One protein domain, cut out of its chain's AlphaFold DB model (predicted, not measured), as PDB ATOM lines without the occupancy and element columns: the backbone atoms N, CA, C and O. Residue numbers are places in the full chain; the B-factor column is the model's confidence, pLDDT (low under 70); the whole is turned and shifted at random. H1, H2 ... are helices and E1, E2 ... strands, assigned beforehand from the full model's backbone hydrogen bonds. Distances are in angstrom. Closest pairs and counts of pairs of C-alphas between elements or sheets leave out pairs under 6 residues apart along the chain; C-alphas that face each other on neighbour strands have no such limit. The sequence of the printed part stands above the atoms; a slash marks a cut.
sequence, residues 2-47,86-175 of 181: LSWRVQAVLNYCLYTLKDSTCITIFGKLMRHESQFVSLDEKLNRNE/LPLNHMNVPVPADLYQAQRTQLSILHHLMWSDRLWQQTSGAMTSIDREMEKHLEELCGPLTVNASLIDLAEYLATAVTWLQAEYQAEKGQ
ATOM      1  N   LEU A   2      13.358 -52.132 -47.097       91.12
ATOM      2  CA  LEU A   2      12.385 -51.191 -46.489       91.12
ATOM      3  C   LEU A   2      12.080 -51.432 -45.001       91.12
ATOM      4  O   LEU A   2      12.124 -50.504 -44.201       91.12
ATOM      5  N   SER A   3      11.829 -52.686 -44.612       93.06
ATOM      6  CA  SER A   3      11.536 -53.041 -43.213       93.06
ATOM      7  C   SER A   3      12.654 -52.622 -42.247       93.06
ATOM      8  O   SER A   3      12.376 -52.096 -41.171       93.06
ATOM      9  N   TRP A   4      13.924 -52.790 -42.632       93.00
ATOM     10  CA  TRP A   4      15.053 -52.399 -41.784       93.00
ATOM     11  C   TRP A   4      15.243 -50.879 -41.731       93.00
ATOM     12  O   TRP A   4      15.511 -50.363 -40.647       93.00
ATOM     13  N   ARG A   5      15.017 -50.151 -42.841       92.44
ATOM     14  CA  ARG A   5      14.976 -48.671 -42.840       92.44
ATOM     15  C   ARG A   5      13.918 -48.160 -41.860       92.44
ATOM     16  O   ARG A   5      14.228 -47.344 -40.999       92.44
ATOM     17  N   VAL A   6      12.699 -48.698 -41.931       94.88
ATOM     18  CA  VAL A   6      11.592 -48.328 -41.033       94.88
ATOM     19  C   VAL A   6      11.948 -48.613 -39.576       94.88
ATOM     20  O   VAL A   6      11.818 -47.737 -38.726       94.88
ATOM     21  N   GLN A   7      12.444 -49.815 -39.273       95.69
ATOM     22  CA  GLN A   7      12.840 -50.166 -37.907       95.69
ATOM     23  C   GLN A   7      13.956 -49.263 -37.370       95.69
ATOM     24  O   GLN A   7      13.930 -48.918 -36.188       95.69
ATOM     25  N   ALA A   8      14.915 -48.868 -38.208       96.00
ATOM     26  CA  ALA A   8      15.989 -47.968 -37.813       96.00
ATOM     27  C   ALA A   8      15.452 -46.578 -37.435       96.00
ATOM     28  O   ALA A   8      15.746 -46.105 -36.334       96.00
ATOM     29  N   VAL A   9      14.609 -45.967 -38.277       96.44
ATOM     30  CA  VAL A   9      14.008 -44.650 -37.990       96.44
ATOM     31  C   VAL A   9      13.111 -44.716 -36.751       96.44
ATOM     32  O   VAL A   9      13.230 -43.885 -35.856       96.44
ATOM     33  N   LEU A  10      12.276 -45.753 -36.614       96.75
ATOM     34  CA  LEU A  10      11.419 -45.913 -35.433       96.75
ATOM     35  C   LEU A  10      12.223 -46.045 -34.133       96.75
ATOM     36  O   LEU A  10      11.856 -45.453 -33.119       96.75
ATOM     37  N   ASN A  11      13.332 -46.793 -34.148       96.62
ATOM     38  CA  ASN A  11      14.214 -46.883 -32.985       96.62
ATOM     39  C   ASN A  11      14.889 -45.540 -32.674       96.62
ATOM     40  O   ASN A  11      15.017 -45.188 -31.502       96.62
ATOM     41  N   TYR A  12      15.250 -44.762 -33.695       96.81
ATOM     42  CA  TYR A  12      15.752 -43.407 -33.488       96.81
ATOM     43  C   TYR A  12      14.694 -42.523 -32.817       96.81
ATOM     44  O   TYR A  12      14.974 -41.908 -31.792       96.81
ATOM     45  N   CYS A  13      13.445 -42.544 -33.299       95.81
ATOM     46  CA  CYS A  13      12.345 -41.798 -32.683       95.81
ATOM     47  C   CYS A  13      12.112 -42.200 -31.215       95.81
ATOM     48  O   CYS A  13      11.904 -41.331 -30.367       95.81
ATOM     49  N   LEU A  14      12.176 -43.497 -30.884       95.19
ATOM     50  CA  LEU A  14      12.056 -43.976 -29.498       95.19
ATOM     51  C   LEU A  14      13.159 -43.425 -28.588       95.19
ATOM     52  O   LEU A  14      12.894 -43.127 -27.419       95.19
ATOM     53  N   TYR A  15      14.377 -43.281 -29.116       95.81
ATOM     54  CA  TYR A  15      15.466 -42.610 -28.417       95.81
ATOM     55  C   TYR A  15      15.173 -41.117 -28.235       95.81
ATOM     56  O   TYR A  15      15.230 -40.634 -27.105       95.81
ATOM     57  N   THR A  16      14.793 -40.406 -29.302       95.00
ATOM     58  CA  THR A  16      14.516 -38.960 -29.263       95.00
ATOM     59  C   THR A  16      13.412 -38.607 -28.267       95.00
ATOM     60  O   THR A  16      13.516 -37.611 -27.568       95.00
ATOM     61  N   LEU A  17      12.388 -39.453 -28.105       95.06
ATOM     62  CA  LEU A  17      11.335 -39.246 -27.096       95.06
ATOM     63  C   LEU A  17      11.849 -39.257 -25.644       95.06
ATOM     64  O   LEU A  17      11.153 -38.796 -24.739       95.06
ATOM     65  N   LYS A  18      13.031 -39.829 -25.397       94.81
ATOM     66  CA  LYS A  18      13.616 -40.018 -24.062       94.81
ATOM     67  C   LYS A  18      15.021 -39.424 -23.933       94.81
ATOM     68  O   LYS A  18      15.692 -39.673 -22.926       94.81
ATOM     69  N   ASP A  19      15.474 -38.636 -24.900       92.50
ATOM     70  CA  ASP A  19      16.837 -38.103 -24.956       92.50
ATOM     71  C   ASP A  19      17.157 -37.201 -23.749       92.50
ATOM     72  O   ASP A  19      18.168 -37.383 -23.070       92.50
ATOM     73  N   SER A  20      16.225 -36.327 -23.375       93.62
ATOM     74  CA  SER A  20      16.279 -35.445 -22.210       93.62
ATOM     75  C   SER A  20      16.400 -36.225 -20.899       93.62
ATOM     76  O   SER A  20      17.164 -35.859 -19.998       93.62
ATOM     77  N   THR A  21      15.698 -37.358 -20.808       92.00
ATOM     78  CA  THR A  21      15.788 -38.282 -19.675       92.00
ATOM     79  C   THR A  21      17.163 -38.948 -19.639       92.00
ATOM     80  O   THR A  21      17.779 -39.010 -18.575       92.00
ATOM     81  N   CYS A  22      17.689 -39.378 -20.789       90.75
ATOM     82  CA  CYS A  22      19.031 -39.944 -20.901       90.75
ATOM     83  C   CYS A  22      20.115 -38.948 -20.459       90.75
ATOM     84  O   CYS A  22      20.980 -39.308 -19.662       90.75
ATOM     85  N   ILE A  23      20.038 -37.688 -20.902       91.50
ATOM     86  CA  ILE A  23      20.977 -36.619 -20.518       91.50
ATOM     87  C   ILE A  23      20.922 -36.362 -19.006       91.50
ATOM     88  O   ILE A  23      21.954 -36.276 -18.337       91.50
ATOM     89  N   THR A  24      19.715 -36.299 -18.441       92.56
ATOM     90  CA  THR A  24      19.521 -36.094 -16.998       92.56
ATOM     91  C   THR A  24      20.116 -37.241 -16.182       92.56
ATOM     92  O   THR A  24      20.784 -37.011 -15.171       92.56
ATOM     93  N   ILE A  25      19.883 -38.484 -16.610       91.06
ATOM     94  CA  ILE A  25      20.433 -39.674 -15.958       91.06
ATOM     95  C   ILE A  25      21.961 -39.692 -16.055       91.06
ATOM     96  O   ILE A  25      22.621 -39.925 -15.043       91.06
ATOM     97  N   PHE A  26      22.522 -39.389 -17.226       89.94
ATOM     98  CA  PHE A  26      23.967 -39.313 -17.418       89.94
ATOM     99  C   PHE A  26      24.612 -38.313 -16.451       89.94
ATOM    100  O   PHE A  26      25.572 -38.647 -15.760       89.94
ATOM    101  N   GLY A  27      24.023 -37.123 -16.297       88.69
ATOM    102  CA  GLY A  27      24.498 -36.134 -15.327       88.69
ATOM    103  C   GLY A  27      24.477 -36.636 -13.876       88.69
ATOM    104  O   GLY A  27      25.385 -36.324 -13.105       88.69
ATOM    105  N   LYS A  28      23.474 -37.439 -13.489       86.50
ATOM    106  CA  LYS A  28      23.425 -38.075 -12.158       86.50
ATOM    107  C   LYS A  28      24.518 -39.131 -11.993       86.50
ATOM    108  O   LYS A  28      25.172 -39.157 -10.952       86.50
ATOM    109  N   LEU A  29      24.730 -39.966 -13.010       85.50
ATOM    110  CA  LEU A  29      25.741 -41.024 -12.987       85.50
ATOM    111  C   LEU A  29      27.159 -40.453 -12.907       85.50
ATOM    112  O   LEU A  29      27.903 -40.863 -12.024       85.50
ATOM    113  N   MET A  30      27.488 -39.433 -13.707       85.44
ATOM    114  CA  MET A  30      28.803 -38.769 -13.675       85.44
ATOM    115  C   MET A  30      29.139 -38.177 -12.297       85.44
ATOM    116  O   MET A  30      30.278 -38.243 -11.834       85.44
ATOM    117  N   ARG A  31      28.145 -37.614 -11.594       83.44
ATOM    118  CA  ARG A  31      28.346 -37.108 -10.223       83.44
ATOM    119  C   ARG A  31      28.691 -38.235  -9.256       83.44
ATOM    120  O   ARG A  31      29.567 -38.055  -8.415       83.44
ATOM    121  N   HIS A  32      28.032 -39.383  -9.375       75.31
ATOM    122  CA  HIS A  32      28.315 -40.537  -8.526       75.31
ATOM    123  C   HIS A  32      29.628 -41.236  -8.884       75.31
ATOM    124  O   HIS A  32      30.325 -41.679  -7.979       75.31
ATOM    125  N   GLU A  33      30.020 -41.274 -10.156       76.75
ATOM    126  CA  GLU A  33      31.306 -41.830 -10.590       76.75
ATOM    127  C   GLU A  33      32.485 -41.137  -9.888       76.75
ATOM    128  O   GLU A  33      33.332 -41.804  -9.296       76.75
ATOM    129  N   SER A  34      32.467 -39.799  -9.813       70.56
ATOM    130  CA  SER A  34      33.482 -39.035  -9.067       70.56
ATOM    131  C   SER A  34      33.538 -39.395  -7.574       70.56
ATOM    132  O   SER A  34      34.610 -39.407  -6.964       70.56
ATOM    133  N   GLN A  35      32.392 -39.746  -6.980       68.56
ATOM    134  CA  GLN A  35      32.314 -40.161  -5.581       68.56
ATOM    135  C   GLN A  35      32.913 -41.554  -5.384       68.56
ATOM    136  O   GLN A  35      33.651 -41.740  -4.418       68.56
ATOM    137  N   PHE A  36      32.663 -42.499  -6.298       66.19
ATOM    138  CA  PHE A  36      33.238 -43.847  -6.231       66.19
ATOM    139  C   PHE A  36      34.754 -43.846  -6.419       66.19
ATOM    140  O   PHE A  36      35.440 -44.473  -5.617       66.19
ATOM    141  N   VAL A  37      35.286 -43.078  -7.376       67.69
ATOM    142  CA  VAL A  37      36.743 -42.923  -7.559       67.69
ATOM    143  C   VAL A  37      37.394 -42.373  -6.284       67.69
ATOM    144  O   VAL A  37      38.386 -42.908  -5.799       67.69
ATOM    145  N   SER A  38      36.780 -41.362  -5.658       61.50
ATOM    146  CA  SER A  38      37.286 -40.804  -4.396       61.50
ATOM    147  C   SER A  38      37.207 -41.779  -3.210       61.50
ATOM    148  O   SER A  38      37.972 -41.651  -2.251       61.50
ATOM    149  N   LEU A  39      36.259 -42.722  -3.241       63.56
ATOM    150  CA  LEU A  39      36.084 -43.736  -2.204       63.56
ATOM    151  C   LEU A  39      37.130 -44.845  -2.360       63.56
ATOM    152  O   LEU A  39      37.737 -45.243  -1.370       63.56
ATOM    153  N   ASP A  40      37.372 -45.276  -3.597       63.50
ATOM    154  CA  ASP A  40      38.376 -46.275  -3.963       63.50
ATOM    155  C   ASP A  40      39.799 -45.796  -3.622       63.50
ATOM    156  O   ASP A  40      40.555 -46.487  -2.939       63.50
ATOM    157  N   GLU A  41      40.132 -44.538  -3.937       64.88
ATOM    158  CA  GLU A  41      41.412 -43.930  -3.546       64.88
ATOM    159  C   GLU A  41      41.623 -43.855  -2.024       64.88
ATOM    160  O   GLU A  41      42.755 -43.957  -1.536       64.88
ATOM    161  N   LYS A  42      40.551 -43.630  -1.253       62.25
ATOM    162  CA  LYS A  42      40.612 -43.622   0.217       62.25
ATOM    163  C   LYS A  42      40.794 -45.031   0.773       62.25
ATOM    164  O   LYS A  42      41.507 -45.194   1.760       62.25
ATOM    165  N   LEU A  43      40.180 -46.030   0.145       60.53
ATOM    166  CA  LEU A  43      40.309 -47.432   0.532       60.53
ATOM    167  C   LEU A  43      41.741 -47.931   0.274       60.53
ATOM    168  O   LEU A  43      42.380 -48.429   1.200       60.53
ATOM    169  N   ASN A  44      42.309 -47.625  -0.896       59.50
ATOM    170  CA  ASN A  44      43.713 -47.911  -1.218       59.50
ATOM    171  C   ASN A  44      44.712 -47.189  -0.293       59.50
ATOM    172  O   ASN A  44      45.735 -47.758   0.090       59.50
ATOM    173  N   ARG A  45      44.431 -45.943   0.124       58.66
ATOM    174  CA  ARG A  45      45.273 -45.240   1.116       58.66
ATOM    175  C   ARG A  45      45.208 -45.862   2.510       58.66
ATOM    176  O   ARG A  45      46.224 -45.884   3.203       58.66
ATOM    177  N   ASN A  46      44.051 -46.371   2.922       55.47
ATOM    178  CA  ASN A  46      43.908 -47.040   4.213       55.47
ATOM    179  C   ASN A  46      44.635 -48.395   4.242       55.47
ATOM    180  O   ASN A  46      45.226 -48.733   5.266       55.47
ATOM    181  N   GLU A  47      44.680 -49.129   3.126       51.41
ATOM    182  CA  GLU A  47      45.505 -50.340   3.016       51.41
ATOM    183  C   GLU A  47      47.011 -50.024   3.012       51.41
ATOM    184  O   GLU A  47      47.783 -50.693   3.701       51.41
ATOM    185  N   LEU A  86      34.661 -53.731 -14.501       42.56
ATOM    186  CA  LEU A  86      36.106 -53.568 -14.354       42.56
ATOM    187  C   LEU A  86      36.768 -54.942 -14.538       42.56
ATOM    188  O   LEU A  86      36.238 -55.943 -14.045       42.56
ATOM    189  N   PRO A  87      37.909 -55.037 -15.241       48.88
ATOM    190  CA  PRO A  87      38.685 -56.260 -15.231       48.88
ATOM    191  C   PRO A  87      39.376 -56.394 -13.867       48.88
ATOM    192  O   PRO A  87      39.971 -55.444 -13.370       48.88
ATOM    193  N   LEU A  88      39.348 -57.620 -13.344       45.00
ATOM    194  CA  LEU A  88      40.058 -58.133 -12.168       45.00
ATOM    195  C   LEU A  88      39.444 -57.884 -10.776       45.00
ATOM    196  O   LEU A  88      39.371 -56.775 -10.265       45.00
ATOM    197  N   ASN A  89      39.177 -59.028 -10.138       41.00
ATOM    198  CA  ASN A  89      38.825 -59.279  -8.742       41.00
ATOM    199  C   ASN A  89      37.408 -58.887  -8.310       41.00
ATOM    200  O   ASN A  89      36.983 -57.744  -8.378       41.00
ATOM    201  N   HIS A  90      36.691 -59.906  -7.830       40.94
ATOM    202  CA  HIS A  90      35.336 -59.889  -7.279       40.94
ATOM    203  C   HIS A  90      35.189 -58.951  -6.064       40.94
ATOM    204  O   HIS A  90      34.987 -59.400  -4.937       40.94
ATOM    205  N   MET A  91      35.272 -57.642  -6.279       48.66
ATOM    206  CA  MET A  91      34.867 -56.630  -5.313       48.66
ATOM    207  C   MET A  91      33.411 -56.271  -5.598       48.66
ATOM    208  O   MET A  91      33.095 -55.554  -6.546       48.66
ATOM    209  N   ASN A  92      32.498 -56.812  -4.788       54.34
ATOM    210  CA  ASN A  92      31.100 -56.396  -4.801       54.34
ATOM    211  C   ASN A  92      31.024 -54.960  -4.271       54.34
ATOM    212  O   ASN A  92      31.007 -54.749  -3.059       54.34
ATOM    213  N   VAL A  93      30.986 -53.976  -5.171       57.84
ATOM    214  CA  VAL A  93      30.760 -52.580  -4.790       57.84
ATOM    215  C   VAL A  93      29.266 -52.399  -4.507       57.84
ATOM    216  O   VAL A  93      28.441 -52.639  -5.393       57.84
ATOM    217  N   PRO A  94      28.878 -51.998  -3.287       61.56
ATOM    218  CA  PRO A  94      27.490 -51.693  -2.991       61.56
ATOM    219  C   PRO A  94      27.058 -50.430  -3.749       61.56
ATOM    220  O   PRO A  94      27.562 -49.337  -3.492       61.56
ATOM    221  N   VAL A  95      26.100 -50.572  -4.669       67.38
ATOM    222  CA  VAL A  95      25.550 -49.459  -5.457       67.38
ATOM    223  C   VAL A  95      24.160 -49.079  -4.927       67.38
ATOM    224  O   VAL A  95      23.336 -49.972  -4.699       67.38
ATOM    225  N   PRO A  96      23.849 -47.779  -4.735       77.81
ATOM    226  CA  PRO A  96      22.495 -47.341  -4.400       77.81
ATOM    227  C   PRO A  96      21.472 -47.825  -5.439       77.81
ATOM    228  O   PRO A  96      21.695 -47.670  -6.641       77.81
ATOM    229  N   ALA A  97      20.335 -48.370  -4.994       77.50
ATOM    230  CA  ALA A  97      19.295 -48.900  -5.886       77.50
ATOM    231  C   ALA A  97      18.829 -47.882  -6.946       77.50
ATOM    232  O   ALA A  97      18.649 -48.241  -8.110       77.50
ATOM    233  N   ASP A  98      18.719 -46.606  -6.568       79.75
ATOM    234  CA  ASP A  98      18.345 -45.516  -7.477       79.75
ATOM    235  C   ASP A  98      19.366 -45.322  -8.603       79.75
ATOM    236  O   ASP A  98      18.996 -45.046  -9.746       79.75
ATOM    237  N   LEU A  99      20.656 -45.502  -8.299       83.25
ATOM    238  CA  LEU A  99      21.730 -45.378  -9.278       83.25
ATOM    239  C   LEU A  99      21.709 -46.548 -10.256       83.25
ATOM    240  O   LEU A  99      21.798 -46.340 -11.464       83.25
ATOM    241  N   TYR A 100      21.514 -47.765  -9.747       82.50
ATOM    242  CA  TYR A 100      21.367 -48.950 -10.584       82.50
ATOM    243  C   TYR A 100      20.159 -48.839 -11.522       82.50
ATOM    244  O   TYR A 100      20.261 -49.109 -12.721       82.50
ATOM    245  N   GLN A 101      19.016 -48.385 -11.003       85.75
ATOM    246  CA  GLN A 101      17.815 -48.202 -11.808       85.75
ATOM    247  C   GLN A 101      17.990 -47.096 -12.857       85.75
ATOM    248  O   GLN A 101      17.540 -47.252 -13.998       85.75
ATOM    249  N   ALA A 102      18.680 -46.007 -12.508       86.56
ATOM    250  CA  ALA A 102      19.053 -44.967 -13.458       86.56
ATOM    251  C   ALA A 102      19.927 -45.548 -14.581       86.56
ATOM    252  O   ALA A 102      19.615 -45.368 -15.756       86.56
ATOM    253  N   GLN A 103      20.942 -46.342 -14.239       88.81
ATOM    254  CA  GLN A 103      21.841 -46.976 -15.203       88.81
ATOM    255  C   GLN A 103      21.111 -47.942 -16.148       88.81
ATOM    256  O   GLN A 103      21.291 -47.876 -17.363       88.81
ATOM    257  N   ARG A 104      20.213 -48.788 -15.621       90.44
ATOM    258  CA  ARG A 104      19.350 -49.659 -16.442       90.44
ATOM    259  C   ARG A 104      18.469 -48.863 -17.396       90.44
ATOM    260  O   ARG A 104      18.320 -49.237 -18.558       90.44
ATOM    261  N   THR A 105      17.886 -47.772 -16.907       90.44
ATOM    262  CA  THR A 105      17.029 -46.897 -17.712       90.44
ATOM    263  C   THR A 105      17.834 -46.231 -18.824       90.44
ATOM    264  O   THR A 105      17.398 -46.236 -19.973       90.44
ATOM    265  N   GLN A 106      19.033 -45.728 -18.518       92.38
ATOM    266  CA  GLN A 106      19.930 -45.152 -19.518       92.38
ATOM    267  C   GLN A 106      20.311 -46.178 -20.580       92.38
ATOM    268  O   GLN A 106      20.208 -45.884 -21.767       92.38
ATOM    269  N   LEU A 107      20.697 -47.389 -20.168       93.38
ATOM    270  CA  LEU A 107      21.062 -48.455 -21.094       93.38
ATOM    271  C   LEU A 107      19.891 -48.814 -22.012       93.38
ATOM    272  O   LEU A 107      20.087 -48.960 -23.210       93.38
ATOM    273  N   SER A 108      18.670 -48.895 -21.476       93.56
ATOM    274  CA  SER A 108      17.472 -49.139 -22.284       93.56
ATOM    275  C   SER A 108      17.223 -48.035 -23.314       93.56
ATOM    276  O   SER A 108      16.824 -48.346 -24.432       93.56
ATOM    277  N   ILE A 109      17.441 -46.763 -22.963       92.88
ATOM    278  CA  ILE A 109      17.258 -45.638 -23.892       92.88
ATOM    279  C   ILE A 109      18.351 -45.647 -24.967       92.88
ATOM    280  O   ILE A 109      18.050 -45.565 -26.155       92.88
ATOM    281  N   LEU A 110      19.614 -45.802 -24.564       94.69
ATOM    282  CA  LEU A 110      20.753 -45.862 -25.482       94.69
ATOM    283  C   LEU A 110      20.696 -47.083 -26.401       94.69
ATOM    284  O   LEU A 110      21.138 -47.001 -27.543       94.69
ATOM    285  N   HIS A 111      20.115 -48.193 -25.943       95.06
ATOM    286  CA  HIS A 111      19.932 -49.381 -26.765       95.06
ATOM    287  C   HIS A 111      19.125 -49.081 -28.032       95.06
ATOM    288  O   HIS A 111      19.496 -49.556 -29.100       95.06
ATOM    289  N   HIS A 112      18.082 -48.248 -27.946       95.19
ATOM    290  CA  HIS A 112      17.325 -47.828 -29.129       95.19
ATOM    291  C   HIS A 112      18.203 -47.073 -30.133       95.19
ATOM    292  O   HIS A 112      18.166 -47.377 -31.324       95.19
ATOM    293  N   LEU A 113      19.053 -46.154 -29.665       95.69
ATOM    294  CA  LEU A 113      19.983 -45.427 -30.530       95.69
ATOM    295  C   LEU A 113      21.014 -46.363 -31.179       95.69
ATOM    296  O   LEU A 113      21.210 -46.323 -32.390       95.69
ATOM    297  N   MET A 114      21.637 -47.239 -30.387       96.06
ATOM    298  CA  MET A 114      22.622 -48.204 -30.885       96.06
ATOM    299  C   MET A 114      22.013 -49.168 -31.905       96.06
ATOM    300  O   MET A 114      22.638 -49.504 -32.909       96.06
ATOM    301  N   TRP A 115      20.790 -49.633 -31.644       95.75
ATOM    302  CA  TRP A 115      20.092 -50.542 -32.542       95.75
ATOM    303  C   TRP A 115      19.668 -49.847 -33.836       95.75
ATOM    304  O   TRP A 115      19.799 -50.433 -34.907       95.75
ATOM    305  N   SER A 116      19.228 -48.589 -33.748       96.31
ATOM    306  CA  SER A 116      18.926 -47.750 -34.909       96.31
ATOM    307  C   SER A 116      20.131 -47.617 -35.846       96.31
ATOM    308  O   SER A 116      20.022 -47.961 -37.023       96.31
ATOM    309  N   ASP A 117      21.295 -47.221 -35.316       95.75
ATOM    310  CA  ASP A 117      22.529 -47.076 -36.101       95.75
ATOM    311  C   ASP A 117      22.970 -48.410 -36.724       95.75
ATOM    312  O   ASP A 117      23.221 -48.493 -37.930       95.75
ATOM    313  N   ARG A 118      22.960 -49.496 -35.939       95.25
ATOM    314  CA  ARG A 118      23.305 -50.831 -36.441       95.25
ATOM    315  C   ARG A 118      22.398 -51.266 -37.592       95.25
ATOM    316  O   ARG A 118      22.898 -51.766 -38.599       95.25
ATOM    317  N   LEU A 119      21.081 -51.105 -37.453       95.06
ATOM    318  CA  LEU A 119      20.125 -51.450 -38.509       95.06
ATOM    319  C   LEU A 119      20.345 -50.597 -39.760       95.06
ATOM    320  O   LEU A 119      20.287 -51.121 -40.875       95.06
ATOM    321  N   TRP A 120      20.626 -49.305 -39.584       94.88
ATOM    322  CA  TRP A 120      20.897 -48.395 -40.690       94.88
ATOM    323  C   TRP A 120      22.125 -48.838 -41.492       94.88
ATOM    324  O   TRP A 120      22.042 -49.013 -42.708       94.88
ATOM    325  N   GLN A 121      23.238 -49.119 -40.808       93.81
ATOM    326  CA  GLN A 121      24.470 -49.607 -41.434       93.81
ATOM    327  C   GLN A 121      24.285 -50.975 -42.097       93.81
ATOM    328  O   GLN A 121      24.733 -51.185 -43.225       93.81
ATOM    329  N   GLN A 122      23.591 -51.900 -41.429       92.44
ATOM    330  CA  GLN A 122      23.327 -53.234 -41.967       92.44
ATOM    331  C   GLN A 122      22.492 -53.165 -43.248       92.44
ATOM    332  O   GLN A 122      22.740 -53.918 -44.187       92.44
ATOM    333  N   THR A 123      21.530 -52.246 -43.307       91.12
ATOM    334  CA  THR A 123      20.706 -52.040 -44.501       91.12
ATOM    335  C   THR A 123      21.536 -51.526 -45.664       91.12
ATOM    336  O   THR A 123      21.489 -52.116 -46.738       91.12
ATOM    337  N   SER A 124      22.355 -50.498 -45.433       87.25
ATOM    338  CA  SER A 124      23.247 -49.947 -46.458       87.25
ATOM    339  C   SER A 124      24.271 -50.977 -46.959       87.25
ATOM    340  O   SER A 124      24.613 -50.989 -48.139       87.25
ATOM    341  N   GLY A 125      24.754 -51.865 -46.081       87.94
ATOM    342  CA  GLY A 125      25.710 -52.917 -46.440       87.94
ATOM    343  C   GLY A 125      25.091 -54.115 -47.171       87.94
ATOM    344  O   GLY A 125      25.727 -54.688 -48.050       87.94
ATOM    345  N   ALA A 126      23.854 -54.490 -46.834       88.44
ATOM    346  CA  ALA A 126      23.162 -55.651 -47.406       88.44
ATOM    347  C   ALA A 126      22.365 -55.337 -48.686       88.44
ATOM    348  O   ALA A 126      21.646 -56.197 -49.193       88.44
ATOM    349  N   MET A 127      22.450 -54.105 -49.189       88.69
ATOM    350  CA  MET A 127      21.598 -53.615 -50.265       88.69
ATOM    351  C   MET A 127      22.007 -54.170 -51.632       88.69
ATOM    352  O   MET A 127      23.136 -53.945 -52.101       88.69
ATOM    353  N   THR A 128      21.074 -54.865 -52.289       91.88
ATOM    354  CA  THR A 128      21.254 -55.365 -53.658       91.88
ATOM    355  C   THR A 128      21.254 -54.213 -54.672       91.88
ATOM    356  O   THR A 128      20.965 -53.067 -54.328       91.88
ATOM    357  N   SER A 129      21.604 -54.484 -55.934       90.44
ATOM    358  CA  SER A 129      21.529 -53.466 -56.996       90.44
ATOM    359  C   SER A 129      20.096 -52.972 -57.218       90.44
ATOM    360  O   SER A 129      19.892 -51.772 -57.350       90.44
ATOM    361  N   ILE A 130      19.120 -53.885 -57.176       89.56
ATOM    362  CA  ILE A 130      17.690 -53.580 -57.330       89.56
ATOM    363  C   ILE A 130      17.211 -52.700 -56.171       89.56
ATOM    364  O   ILE A 130      16.562 -51.682 -56.390       89.56
ATOM    365  N   ASP A 131      17.593 -53.042 -54.935       91.06
ATOM    366  CA  ASP A 131      17.237 -52.232 -53.766       91.06
ATOM    367  C   ASP A 131      17.774 -50.794 -53.885       91.06
ATOM    368  O   ASP A 131      17.077 -49.854 -53.506       91.06
ATOM    369  N   ARG A 132      18.999 -50.612 -54.402       90.62
ATOM    370  CA  ARG A 132      19.602 -49.278 -54.604       90.62
ATOM    371  C   ARG A 132      18.903 -48.474 -55.686       90.62
ATOM    372  O   ARG A 132      18.774 -47.266 -55.542       90.62
ATOM    373  N   GLU A 133      18.483 -49.121 -56.765       91.50
ATOM    374  CA  GLU A 133      17.738 -48.457 -57.834       91.50
ATOM    375  C   GLU A 133      16.359 -48.007 -57.342       91.50
ATOM    376  O   GLU A 133      15.977 -46.857 -57.547       91.50
ATOM    377  N   MET A 134      15.666 -48.868 -56.591       90.12
ATOM    378  CA  MET A 134      14.415 -48.508 -55.927       90.12
ATOM    379  C   MET A 134      14.611 -47.355 -54.933       90.12
ATOM    380  O   MET A 134      13.825 -46.414 -54.944       90.12
ATOM    381  N   GLU A 135      15.647 -47.402 -54.087       91.12
ATOM    382  CA  GLU A 135      15.962 -46.310 -53.156       91.12
ATOM    383  C   GLU A 135      16.208 -45.007 -53.905       91.12
ATOM    384  O   GLU A 135      15.544 -44.026 -53.610       91.12
ATOM    385  N   LYS A 136      17.053 -45.009 -54.937       92.25
ATOM    386  CA  LYS A 136      17.330 -43.812 -55.736       92.25
ATOM    387  C   LYS A 136      16.051 -43.175 -56.289       92.25
ATOM    388  O   LYS A 136      15.871 -41.968 -56.179       92.25
ATOM    389  N   HIS A 137      15.151 -43.973 -56.854       92.31
ATOM    390  CA  HIS A 137      13.889 -43.453 -57.374       92.31
ATOM    391  C   HIS A 137      12.955 -42.929 -56.270       92.31
ATOM    392  O   HIS A 137      12.252 -41.940 -56.471       92.31
ATOM    393  N   LEU A 138      12.949 -43.561 -55.094       92.56
ATOM    394  CA  LEU A 138      12.197 -43.062 -53.943       92.56
ATOM    395  C   LEU A 138      12.790 -41.753 -53.408       92.56
ATOM    396  O   LEU A 138      12.037 -40.848 -53.058       92.56
ATOM    397  N   GLU A 139      14.116 -41.620 -53.393       92.88
ATOM    398  CA  GLU A 139      14.802 -40.386 -53.005       92.88
ATOM    399  C   GLU A 139      14.514 -39.231 -53.975       92.88
ATOM    400  O   GLU A 139      14.416 -38.083 -53.547       92.88
ATOM    401  N   GLU A 140      14.330 -39.514 -55.266       92.81
ATOM    402  CA  GLU A 140      13.943 -38.511 -56.268       92.81
ATOM    403  C   GLU A 140      12.521 -37.963 -56.045       92.81
ATOM    404  O   GLU A 140      12.253 -36.810 -56.384       92.81
ATOM    405  N   LEU A 141      11.615 -38.758 -55.461       91.88
ATOM    406  CA  LEU A 141      10.212 -38.379 -55.249       91.88
ATOM    407  C   LEU A 141       9.930 -37.830 -53.853       91.88
ATOM    408  O   LEU A 141       9.285 -36.793 -53.719       91.88
ATOM    409  N   CYS A 142      10.392 -38.532 -52.821       92.12
ATOM    410  CA  CYS A 142      10.125 -38.211 -51.419       92.12
ATOM    411  C   CYS A 142      11.284 -37.453 -50.755       92.12
ATOM    412  O   CYS A 142      11.155 -36.998 -49.620       92.12
ATOM    413  N   GLY A 143      12.426 -37.324 -51.435       90.94
ATOM    414  CA  GLY A 143      13.670 -36.854 -50.837       90.94
ATOM    415  C   GLY A 143      14.451 -37.968 -50.123       90.94
ATOM    416  O   GLY A 143      13.934 -39.066 -49.893       90.94
ATOM    417  N   PRO A 144      15.721 -37.704 -49.764       90.50
ATOM    418  CA  PRO A 144      16.584 -38.693 -49.130       90.50
ATOM    419  C   PRO A 144      16.080 -39.065 -47.734       90.50
ATOM    420  O   PRO A 144      15.953 -38.209 -46.852       90.50
ATOM    421  N   LEU A 145      15.848 -40.360 -47.505       92.00
ATOM    422  CA  LEU A 145      15.459 -40.851 -46.188       92.00
ATOM    423  C   LEU A 145      16.685 -40.894 -45.273       92.00
ATOM    424  O   LEU A 145      17.654 -41.612 -45.517       92.00
ATOM    425  N   THR A 146      16.624 -40.156 -44.171       93.31
ATOM    426  CA  THR A 146      17.673 -40.129 -43.146       93.31
ATOM    427  C   THR A 146      17.222 -40.867 -41.887       93.31
ATOM    428  O   THR A 146      16.029 -41.042 -41.644       93.31
ATOM    429  N   VAL A 147      18.169 -41.315 -41.055       93.50
ATOM    430  CA  VAL A 147      17.847 -42.059 -39.820       93.50
ATOM    431  C   VAL A 147      17.016 -41.230 -38.830       93.50
ATOM    432  O   VAL A 147      16.236 -41.774 -38.055       93.50
ATOM    433  N   ASN A 148      17.168 -39.907 -38.888       93.12
ATOM    434  CA  ASN A 148      16.475 -38.919 -38.070       93.12
ATOM    435  C   ASN A 148      15.252 -38.301 -38.770       93.12
ATOM    436  O   ASN A 148      14.776 -37.256 -38.323       93.12
ATOM    437  N   ALA A 149      14.768 -38.912 -39.856       92.81
ATOM    438  CA  ALA A 149      13.568 -38.468 -40.553       92.81
ATOM    439  C   ALA A 149      12.348 -38.442 -39.619       92.81
ATOM    440  O   ALA A 149      12.249 -39.221 -38.662       92.81
ATOM    441  N   SER A 150      11.400 -37.545 -39.901       93.38
ATOM    442  CA  SER A 150      10.160 -37.500 -39.133       93.38
ATOM    443  C   SER A 150       9.283 -38.718 -39.448       93.38
ATOM    444  O   SER A 150       9.410 -39.359 -40.492       93.38
ATOM    445  N   LEU A 151       8.342 -39.035 -38.553       93.56
ATOM    446  CA  LEU A 151       7.373 -40.108 -38.809       93.56
ATOM    447  C   LEU A 151       6.489 -39.822 -40.030       93.56
ATOM    448  O   LEU A 151       5.990 -40.764 -40.637       93.56
ATOM    449  N   ILE A 152       6.297 -38.544 -40.374       93.88
ATOM    450  CA  ILE A 152       5.520 -38.128 -41.543       93.88
ATOM    451  C   ILE A 152       6.303 -38.470 -42.810       93.88
ATOM    452  O   ILE A 152       5.781 -39.198 -43.651       93.88
ATOM    453  N   ASP A 153       7.570 -38.057 -42.887       93.19
ATOM    454  CA  ASP A 153       8.440 -38.352 -44.036       93.19
ATOM    455  C   ASP A 153       8.609 -39.867 -44.216       93.19
ATOM    456  O   ASP A 153       8.547 -40.390 -45.326       93.19
ATOM    457  N   LEU A 154       8.752 -40.604 -43.108       94.62
ATOM    458  CA  LEU A 154       8.822 -42.064 -43.134       94.62
ATOM    459  C   LEU A 154       7.531 -42.698 -43.670       94.62
ATOM    460  O   LEU A 154       7.593 -43.677 -44.414       94.62
ATOM    461  N   ALA A 155       6.368 -42.177 -43.271       94.50
ATOM    462  CA  ALA A 155       5.079 -42.688 -43.721       94.50
ATOM    463  C   ALA A 155       4.854 -42.411 -45.212       94.50
ATOM    464  O   ALA A 155       4.397 -43.305 -45.921       94.50
ATOM    465  N   GLU A 156       5.213 -41.220 -45.691       94.50
ATOM    466  CA  GLU A 156       5.137 -40.854 -47.107       94.50
ATOM    467  C   GLU A 156       6.080 -41.710 -47.960       94.50
ATOM    468  O   GLU A 156       5.656 -42.302 -48.958       94.50
ATOM    469  N   TYR A 157       7.328 -41.872 -47.513       94.62
ATOM    470  CA  TYR A 157       8.312 -42.735 -48.161       94.62
ATOM    471  C   TYR A 157       7.821 -44.188 -48.241       94.62
ATOM    472  O   TYR A 157       7.874 -44.826 -49.295       94.62
ATOM    473  N   LEU A 158       7.297 -44.724 -47.131       94.88
ATOM    474  CA  LEU A 158       6.801 -46.098 -47.068       94.88
ATOM    475  C   LEU A 158       5.542 -46.295 -47.918       94.88
ATOM    476  O   LEU A 158       5.436 -47.311 -48.601       94.88
ATOM    477  N   ALA A 159       4.601 -45.351 -47.887       94.50
ATOM    478  CA  ALA A 159       3.392 -45.411 -48.700       94.50
ATOM    479  C   ALA A 159       3.749 -45.444 -50.191       94.50
ATOM    480  O   ALA A 159       3.286 -46.333 -50.904       94.50
ATOM    481  N   THR A 160       4.649 -44.559 -50.627       94.31
ATOM    482  CA  THR A 160       5.135 -44.499 -52.012       94.31
ATOM    483  C   THR A 160       5.800 -45.811 -52.426       94.31
ATOM    484  O   THR A 160       5.425 -46.407 -53.439       94.31
ATOM    485  N   ALA A 161       6.714 -46.328 -51.601       93.81
ATOM    486  CA  ALA A 161       7.400 -47.589 -51.865       93.81
ATOM    487  C   ALA A 161       6.439 -48.784 -51.953       93.81
ATOM    488  O   ALA A 161       6.563 -49.625 -52.840       93.81
ATOM    489  N   VAL A 162       5.457 -48.865 -51.050       94.12
ATOM    490  CA  VAL A 162       4.464 -49.945 -51.057       94.12
ATOM    491  C   VAL A 162       3.562 -49.853 -52.284       94.12
ATOM    492  O   VAL A 162       3.306 -50.880 -52.909       94.12
ATOM    493  N   THR A 163       3.105 -48.658 -52.665       93.88
ATOM    494  CA  THR A 163       2.301 -48.468 -53.881       93.88
ATOM    495  C   THR A 163       3.060 -48.913 -55.129       93.88
ATOM    496  O   THR A 163       2.477 -49.548 -56.008       93.88
ATOM    497  N   TRP A 164       4.362 -48.647 -55.197       91.88
ATOM    498  CA  TRP A 164       5.208 -49.086 -56.305       91.88
ATOM    499  C   TRP A 164       5.392 -50.595 -56.357       91.88
ATOM    500  O   TRP A 164       5.120 -51.200 -57.390       91.88
ATOM    501  N   LEU A 165       5.751 -51.215 -55.233       91.62
ATOM    502  CA  LEU A 165       5.875 -52.672 -55.144       91.62
ATOM    503  C   LEU A 165       4.555 -53.376 -55.481       91.62
ATOM    504  O   LEU A 165       4.545 -54.437 -56.101       91.62
ATOM    505  N   GLN A 166       3.420 -52.783 -55.100       93.06
ATOM    506  CA  GLN A 166       2.104 -53.282 -55.492       93.06
ATOM    507  C   GLN A 166       1.884 -53.173 -57.003       93.06
ATOM    508  O   GLN A 166       1.396 -54.129 -57.601       93.06
ATOM    509  N   ALA A 167       2.227 -52.042 -57.620       91.44
ATOM    510  CA  ALA A 167       2.088 -51.854 -59.062       91.44
ATOM    511  C   ALA A 167       2.960 -52.841 -59.855       91.44
ATOM    512  O   ALA A 167       2.468 -53.464 -60.795       91.44
ATOM    513  N   GLU A 168       4.211 -53.038 -59.435       89.62
ATOM    514  CA  GLU A 168       5.143 -54.002 -60.028       89.62
ATOM    515  C   GLU A 168       4.611 -55.437 -59.911       89.62
ATOM    516  O   GLU A 168       4.481 -56.139 -60.913       89.62
ATOM    517  N   TYR A 169       4.150 -55.829 -58.718       91.31
ATOM    518  CA  TYR A 169       3.538 -57.139 -58.495       91.31
ATOM    519  C   TYR A 169       2.301 -57.386 -59.377       91.31
ATOM    520  O   TYR A 169       2.107 -58.486 -59.899       91.31
ATOM    521  N   GLN A 170       1.435 -56.381 -59.561       92.25
ATOM    522  CA  GLN A 170       0.265 -56.523 -60.437       92.25
ATOM    523  C   GLN A 170       0.652 -56.605 -61.919       92.25
ATOM    524  O   GLN A 170       0.013 -57.348 -62.665       92.25
ATOM    525  N   ALA A 171       1.688 -55.877 -62.346       90.19
ATOM    526  CA  ALA A 171       2.195 -55.940 -63.714       90.19
ATOM    527  C   ALA A 171       2.750 -57.335 -64.045       90.19
ATOM    528  O   ALA A 171       2.386 -57.907 -65.075       90.19
ATOM    529  N   GLU A 172       3.535 -57.926 -63.138       87.81
ATOM    530  CA  GLU A 172       4.045 -59.296 -63.284       87.81
ATOM    531  C   GLU A 172       2.913 -60.328 -63.300       87.81
ATOM    532  O   GLU A 172       2.889 -61.239 -64.131       87.81
ATOM    533  N   LYS A 173       1.918 -60.169 -62.419       84.75
ATOM    534  CA  LYS A 173       0.750 -61.056 -62.378       84.75
ATOM    535  C   LYS A 173      -0.066 -61.004 -63.674       84.75
ATOM    536  O   LYS A 173      -0.596 -62.029 -64.093       84.75
ATOM    537  N   GLY A 174      -0.166 -59.836 -64.310       69.75
ATOM    538  CA  GLY A 174      -0.831 -59.665 -65.606       69.75
ATOM    539  C   GLY A 174      -0.050 -60.235 -66.797       69.75
ATOM    540  O   GLY A 174      -0.644 -60.489 -67.845       69.75
ATOM    541  N   GLN A 175       1.256 -60.467 -66.645       60.81
ATOM    542  CA  GLN A 175       2.144 -60.997 -67.687       60.81
ATOM    543  C   GLN A 175       2.147 -62.523 -67.806       60.81
ATOM    544  O   GLN A 175       2.617 -63.039 -68.820       60.81
TER     545      GLN A 175
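AT A GLANCE: This is residues 2 to 47 and 86 to 175 of the 181 residues of the protein "AF-4_C domain-containing protein" of Gongylonema pulchrum (UniProt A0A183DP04). Look for a long rod of helices: H1 and H3 run side by side in its middle, H2 reaches out to one end, and H5, with H4 packed on it, reaches out to the other. The 136 printed residues run H1 H2 E1 H3 H4 H5, mostly helix, extended with a radius of gyration of the C-alphas of 23.2 A, spanning 84 by 29 by 21 A.

HOW THE PARTS SIT: Start at H1, residues 2 to 16; it touches H3, residues 97 to 125, closest at C-alphas 8 and 116, 4.1 A, a shallow tilt of 30 degrees, opposite ways. H2, residues 19 to 47, touches H3 with residues 19 to 29 alone, closest at C-alphas 22 and 106, 5.5 A, a steep tilt of 59 degrees. E1, residues 94 to 96, pairs with no named strand. H4, residues 129 to 142, touches H5, residues 151 to 175, closest at C-alphas 142 and 157, 5.9 A. Every O i to N i+4 pair is within hydrogen-bond range in H1, H4 and H5, 24 of 25 in H2, 23 of 25 in H3.

IN THESE COORDINATES: Find C-alpha 2 at (12.385, -51.191, -46.489), where H1 begins. H2 is 41.9 A long, H3 41.3 A; H5, 36.0 A, ends at (2.144, -60.997, -67.687).

THE WHOLE: Across the cut, C-alphas 47 and 86 are 20.0 A apart. Find pLDDT under 70 at residues 35 to 47, 86 to 95 and 174 to 175.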